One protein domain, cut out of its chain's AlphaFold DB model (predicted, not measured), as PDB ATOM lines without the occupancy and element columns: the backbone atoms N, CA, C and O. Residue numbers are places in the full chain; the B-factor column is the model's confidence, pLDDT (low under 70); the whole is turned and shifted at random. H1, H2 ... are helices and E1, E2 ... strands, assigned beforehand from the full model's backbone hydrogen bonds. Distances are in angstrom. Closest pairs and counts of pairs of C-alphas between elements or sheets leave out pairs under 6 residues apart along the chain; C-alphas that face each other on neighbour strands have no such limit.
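AT A GLANCE: This is residues 255 to 298 of the 393 residues of the protein "FAD dependent oxidoreductase" of Teladorsagia circumcincta (UniProt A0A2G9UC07). A two-stranded hairpin, E1 and E2, has a short helix, H1, close by E2, and a longer helix, H2, beyond the end of E2 where the chain leaves the hairpin; the far part of H2, residues 292 to 297, and residue 298 stick out. The long axis runs from the hairpin's turn at Gly 270 to the free end of H2. The printed part has 44 residues with two named helices and two named strands, in the order H1, E1, E2, H2; the sheet has the order E1, E2 and is antiparallel, and the class is mixed, helices and strands. The whole is only just loose, close to compact, with a radius of gyration of the C-alphas of 11.3 A, and it spans 31 by 22 by 18 A.

IN THESE COORDINATES: H1 holds residues 255 to 260, and its C-alpha 255 is at (-43.444, 22.246, 10.913); from its first to its last C-alpha is 8.5 A. E1 holds residues 263 to 268 and is 14.8 A long from first to last C-alpha. E2 holds residues 271 to 277, 16.7 A from first to last C-alpha, and C-alpha 277 is at (-40.116, 30.223, 19.865). H2 holds residues 284 to 297 and is 19.8 A long, with C-alpha 297 at (-44.512, 47.015, 17.564).

HOW THE PARTS SIT: E1 and E2 are a hairpin of antiparallel neighbour strands, with 147 degrees between their N-to-C directions. N 264 and O 276 are 2.8 A apart and N 273 and O 266 are 2.9 A apart, both within hydrogen-bond range. The C-alphas of Phe 265 and Pro 274 face each other at 4.4 A. H1 and E1 are near each other, with 7 pairs of C-alphas within 10 A. The closest C-alphas of H1 and E2 are those of Leu 258 and Pro 274, 7.4 A apart. The closest C-alphas of E2 and H2 are those of Val 276 and Leu 288, 6.7 A apart. H2 is apart from H1 and from E1. In H1 and H2 every O i to N i+4 pair is within hydrogen-bond range.

THE WHOLE: The C-alphas of Gly 270 and Asn 297 are the two farthest apart, 32.5 A. The C-alphas of the first and last printed residues, Tyr 255 and Lys 298, are 23.2 A apart. The printed part has no cut. The links from H1 to E1 and from E1 to E2 are tight, with 2 residues each, and the link from E2 to H2 is short, with 6. The mean pLDDT of the printed part is 89.1, and no printed residue is under 70.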
ATOM      1  N   TYR A 255     -43.783  22.821   9.605       93.81
ATOM      2  CA  TYR A 255     -43.444  22.246  10.913       93.81
ATOM      3  C   TYR A 255     -41.939  22.030  11.106       93.81
ATOM      4  O   TYR A 255     -41.384  22.442  12.123       93.81
ATOM      5  N   GLY A 256     -41.249  21.464  10.108       93.25
ATOM      6  CA  GLY A 256     -39.802  21.238  10.178       93.25
ATOM      7  C   GLY A 256     -38.993  22.530  10.356       93.25
ATOM      8  O   GLY A 256     -38.023  22.550  11.112       93.25
ATOM      9  N   ARG A 257     -39.426  23.630   9.725       94.00
ATOM     10  CA  ARG A 257     -38.832  24.961   9.916       94.00
ATOM     11  C   ARG A 257     -39.112  25.488  11.316       94.00
ATOM     12  O   ARG A 257     -38.179  25.896  11.988       94.00
ATOM     13  N   LEU A 258     -40.361  25.425  11.767       93.50
ATOM     14  CA  LEU A 258     -40.745  25.908  13.094       93.50
ATOM     15  C   LEU A 258     -40.015  25.150  14.212       93.50
ATOM     16  O   LEU A 258     -39.593  25.751  15.192       93.50
ATOM     17  N   LYS A 259     -39.812  23.838  14.044       92.06
ATOM     18  CA  LYS A 259     -39.045  23.006  14.977       92.06
ATOM     19  C   LYS A 259     -37.563  23.373  14.989       92.06
ATOM     20  O   LYS A 259     -36.972  23.460  16.060       92.06
ATOM     21  N   ARG A 260     -36.969  23.609  13.815       91.88
ATOM     22  CA  ARG A 260     -35.585  24.096  13.702       91.88
ATOM     23  C   ARG A 260     -35.420  25.471  14.349       91.88
ATOM     24  O   ARG A 260     -34.422  25.705  15.019       91.88
ATOM     25  N   ASP A 261     -36.417  26.332  14.200       90.06
ATOM     26  CA  ASP A 261     -36.449  27.677  14.775       90.06
ATOM     27  C   ASP A 261     -36.875  27.651  16.270       90.06
ATOM     28  O   ASP A 261     -37.315  28.660  16.809       90.06
ATOM     29  N   LYS A 262     -36.726  26.495  16.945       90.00
ATOM     30  CA  LYS A 262     -36.951  26.271  18.390       90.00
ATOM     31  C   LYS A 262     -38.382  26.534  18.874       90.00
ATOM     32  O   LYS A 262     -38.607  27.007  19.987       90.00
ATOM     33  N   GLY A 263     -39.364  26.188  18.047       89.81
ATOM     34  CA  GLY A 263     -40.770  26.211  18.435       89.81
ATOM     35  C   GLY A 263     -41.089  25.216  19.556       89.81
ATOM     36  O   GLY A 263     -40.783  24.027  19.460       89.81
ATOM     37  N   HIS A 264     -41.776  25.687  20.593       89.69
ATOM     38  CA  HIS A 264     -42.398  24.862  21.629       89.69
ATOM     39  C   HIS A 264     -43.814  24.503  21.222       89.69
ATOM     40  O   HIS A 264     -44.670  25.377  21.086       89.69
ATOM     41  N   PHE A 265     -44.086  23.215  21.032       91.94
ATOM     42  CA  PHE A 265     -45.356  22.767  20.474       91.94
ATOM     43  C   PHE A 265     -46.323  22.255  21.537       91.94
ATOM     44  O   PHE A 265     -45.983  21.427  22.391       91.94
ATOM     45  N   LEU A 266     -47.573  22.693  21.413       90.81
ATOM     46  CA  LEU A 266     -48.721  22.135  22.108       90.81
ATOM     47  C   LEU A 266     -49.493  21.210  21.169       90.81
ATOM     48  O   LEU A 266     -49.736  21.544  20.009       90.81
ATOM     49  N   PHE A 267     -49.941  20.080  21.706       88.94
ATOM     50  CA  PHE A 267     -50.767  19.133  20.972       88.94
ATOM     51  C   PHE A 267     -52.242  19.559  20.950       88.94
ATOM     52  O   PHE A 267     -52.868  19.693  22.003       88.94
ATOM     53  N   ARG A 268     -52.829  19.759  19.762       88.19
ATOM     54  CA  ARG A 268     -54.253  20.121  19.602       88.19
ATOM     55  C   ARG A 268     -54.929  19.295  18.512       88.19
ATOM     56  O   ARG A 268     -54.736  19.558  17.330       88.19
ATOM     57  N   ASN A 269     -55.782  18.342  18.894       86.25
ATOM     58  CA  ASN A 269     -56.565  17.512  17.959       86.25
ATOM     59  C   ASN A 269     -55.706  16.877  16.839       86.25
ATOM     60  O   ASN A 269     -56.075  16.922  15.659       86.25
ATOM     61  N   GLY A 270     -54.534  16.346  17.208       87.62
ATOM     62  CA  GLY A 270     -53.543  15.785  16.280       87.62
ATOM     63  C   GLY A 270     -52.449  16.766  15.851       87.62
ATOM     64  O   GLY A 270     -51.349  16.330  15.528       87.62
ATOM     65  N   TRP A 271     -52.711  18.075  15.883       91.94
ATOM     66  CA  TRP A 271     -51.766  19.079  15.403       91.94
ATOM     67  C   TRP A 271     -50.657  19.397  16.398       91.94
ATOM     68  O   TRP A 271     -50.918  19.600  17.585       91.94
ATOM     69  N   GLU A 272     -49.450  19.568  15.868       94.00
ATOM     70  CA  GLU A 272     -48.352  20.264  16.537       94.00
ATOM     71  C   GLU A 272     -48.505  21.774  16.326       94.00
ATOM     72  O   GLU A 272     -48.299  22.280  15.223       94.00
ATOM     73  N   VAL A 273     -48.889  22.501  17.378       93.56
ATOM     74  CA  VAL A 273     -49.140  23.947  17.304       93.56
ATOM     75  C   VAL A 273     -48.063  24.705  18.078       93.56
ATOM     76  O   VAL A 273     -48.020  24.567  19.305       93.56
ATOM     77  N   PRO A 274     -47.224  25.526  17.418       92.44
ATOM     78  CA  PRO A 274     -46.224  26.328  18.116       92.44
ATOM     79  C   PRO A 274     -46.929  27.292  19.081       92.44
ATOM     80  O   PRO A 274     -47.902  27.954  18.716       92.44
ATOM     81  N   GLN A 275     -46.486  27.317  20.332       90.00
ATOM     82  CA  GLN A 275     -46.936  28.274  21.343       90.00
ATOM     83  C   GLN A 275     -45.996  29.468  21.413       90.00
ATOM     84  O   GLN A 275     -46.471  30.592  21.500       90.00
ATOM     85  N   VAL A 276     -44.694  29.191  21.380       90.19
ATOM     86  CA  VAL A 276     -43.608  30.167  21.462       90.19
ATOM     87  C   VAL A 276     -42.370  29.635  20.744       90.19
ATOM     88  O   VAL A 276     -42.278  28.432  20.488       90.19
ATOM     89  N   PHE A 277     -41.417  30.510  20.457       90.69
ATOM     90  CA  PHE A 277     -40.116  30.223  19.865       90.69
ATOM     91  C   PHE A 277     -39.028  30.702  20.818       90.69
ATOM     92  O   PHE A 277     -38.844  31.909  21.021       90.69
ATOM     93  N   ASP A 278     -38.321  29.745  21.414       81.00
ATOM     94  CA  ASP A 278     -37.293  30.053  22.402       81.00
ATOM     95  C   ASP A 278     -35.995  30.537  21.756       81.00
ATOM     96  O   ASP A 278     -35.583  30.105  20.676       81.00
ATOM     97  N   ILE A 279     -35.322  31.419  22.486       79.12
ATOM     98  CA  ILE A 279     -33.922  31.783  22.283       79.12
ATOM     99  C   ILE A 279     -33.169  31.229  23.496       79.12
ATOM    100  O   ILE A 279     -33.739  31.133  24.583       79.12
ATOM    101  N   ASP A 280     -31.919  30.805  23.309       75.12
ATOM    102  CA  ASP A 280     -31.139  30.219  24.402       75.12
ATOM    103  C   ASP A 280     -31.079  31.185  25.599       75.12
ATOM    104  O   ASP A 280     -30.915  32.390  25.415       75.12
ATOM    105  N   GLU A 281     -31.222  30.634  26.810       70.50
ATOM    106  CA  GLU A 281     -31.131  31.343  28.100       70.50
ATOM    107  C   GLU A 281     -32.320  32.264  28.464       70.50
ATOM    108  O   GLU A 281     -32.281  32.946  29.491       70.50
ATOM    109  N   GLU A 282     -33.419  32.251  27.700       76.94
ATOM    110  CA  GLU A 282     -34.640  33.012  28.007       76.94
ATOM    111  C   GLU A 282     -35.684  32.163  28.772       76.94
ATOM    112  O   GLU A 282     -35.953  31.011  28.441       76.94
ATOM    113  N   GLY A 283     -36.301  32.723  29.820       81.12
ATOM    114  CA  GLY A 283     -37.427  32.085  30.511       81.12
ATOM    115  C   GLY A 283     -38.755  32.284  29.766       81.12
ATOM    116  O   GLY A 283     -38.984  33.330  29.167       81.12
ATOM    117  N   MET A 284     -39.692  31.336  29.885       83.12
ATOM    118  CA  MET A 284     -40.963  31.327  29.130       83.12
ATOM    119  C   MET A 284     -41.792  32.627  29.211       83.12
ATOM    120  O   MET A 284     -42.400  33.031  28.220       83.12
ATOM    121  N   LEU A 285     -41.829  33.308  30.364       86.88
ATOM    122  CA  LEU A 285     -42.546  34.587  30.494       86.88
ATOM    123  C   LEU A 285     -41.888  35.702  29.665       86.88
ATOM    124  O   LEU A 285     -42.585  36.532  29.073       86.88
ATOM    125  N   SER A 286     -40.558  35.709  29.610       87.94
ATOM    126  CA  SER A 286     -39.779  36.646  28.804       87.94
ATOM    127  C   SER A 286     -39.995  36.371  27.315       87.94
ATOM    128  O   SER A 286     -40.378  37.295  26.597       87.94
ATOM    129  N   THR A 287     -39.934  35.097  26.896       88.75
ATOM    130  CA  THR A 287     -40.229  34.657  25.521       88.75
ATOM    131  C   THR A 287     -41.598  35.165  25.054       88.75
ATOM    132  O   THR A 287     -41.713  35.806  24.007       88.75
ATOM    133  N   LEU A 288     -42.643  34.960  25.867       89.50
ATOM    134  CA  LEU A 288     -43.999  35.441  25.575       89.50
ATOM    135  C   LEU A 288     -44.072  36.969  25.475       89.50
ATOM    136  O   LEU A 288     -44.714  37.509  24.572       89.50
ATOM    137  N   SER A 289     -43.410  37.675  26.395       90.75
ATOM    138  CA  SER A 289     -43.389  39.141  26.415       90.75
ATOM    139  C   SER A 289     -42.697  39.708  25.175       90.75
ATOM    140  O   SER A 289     -43.183  40.670  24.578       90.75
ATOM    141  N   ARG A 290     -41.596  39.083  24.742       90.94
ATOM    142  CA  ARG A 290     -40.875  39.436  23.518       90.94
ATOM    143  C   ARG A 290     -41.739  39.222  22.286       90.94
ATOM    144  O   ARG A 290     -41.837  40.126  21.459       90.94
ATOM    145  N   GLU A 291     -42.368  38.058  22.143       91.62
ATOM    146  CA  GLU A 291     -43.249  37.788  21.001       91.62
ATOM    147  C   GLU A 291     -44.421  38.766  20.942       91.62
ATOM    148  O   GLU A 291     -44.696  39.323  19.879       91.62
ATOM    149  N   TYR A 292     -45.041  39.061  22.087       92.88
ATOM    150  CA  TYR A 292     -46.065  40.097  22.188       92.88
ATOM    151  C   TYR A 292     -45.546  41.452  21.689       92.88
ATOM    152  O   TYR A 292     -46.139  42.048  20.792       92.88
ATOM    153  N   GLN A 293     -44.396  41.916  22.191       92.88
ATOM    154  CA  GLN A 293     -43.802  43.183  21.757       92.88
ATOM    155  C   GLN A 293     -43.448  43.193  20.265       92.88
ATOM    156  O   GLN A 293     -43.576  44.234  19.620       92.88
ATOM    157  N   MET A 294     -43.008  42.063  19.708       91.00
ATOM    158  CA  MET A 294     -42.698  41.927  18.285       91.00
ATOM    159  C   MET A 294     -43.957  42.010  17.420       91.00
ATOM    160  O   MET A 294     -43.938  42.689  16.397       91.00
ATOM    161  N   VAL A 295     -45.059  41.385  17.839       93.44
ATOM    162  CA  VAL A 295     -46.347  41.483  17.137       93.44
ATOM    163  C   VAL A 295     -46.922  42.896  17.247       93.44
ATOM    164  O   VAL A 295     -47.369  43.445  16.246       93.44
ATOM    165  N   THR A 296     -46.887  43.506  18.436       94.00
ATOM    166  CA  THR A 296     -47.468  44.836  18.681       94.00
ATOM    167  C   THR A 296     -46.687  45.962  18.008       94.00
ATOM    168  O   THR A 296     -47.294  46.882  17.470       94.00
ATOM    169  N   ASN A 297     -45.352  45.911  18.039       95.25
ATOM    170  CA  ASN A 297     -44.512  47.015  17.564       95.25
ATOM    171  C   ASN A 297     -43.896  46.775  16.179       95.25
ATOM    172  O   ASN A 297     -43.297  47.691  15.616       95.25
ATOM    173  N   LYS A 298     -43.969  45.550  15.646       94.56
ATOM    174  CA  LYS A 298     -43.401  45.185  14.341       94.56
ATOM    175  C   LYS A 298     -44.398  44.349  13.532       94.56
ATOM    176  O   LYS A 298     -45.456  44.837  13.161       94.56
TER     177      LYS A 298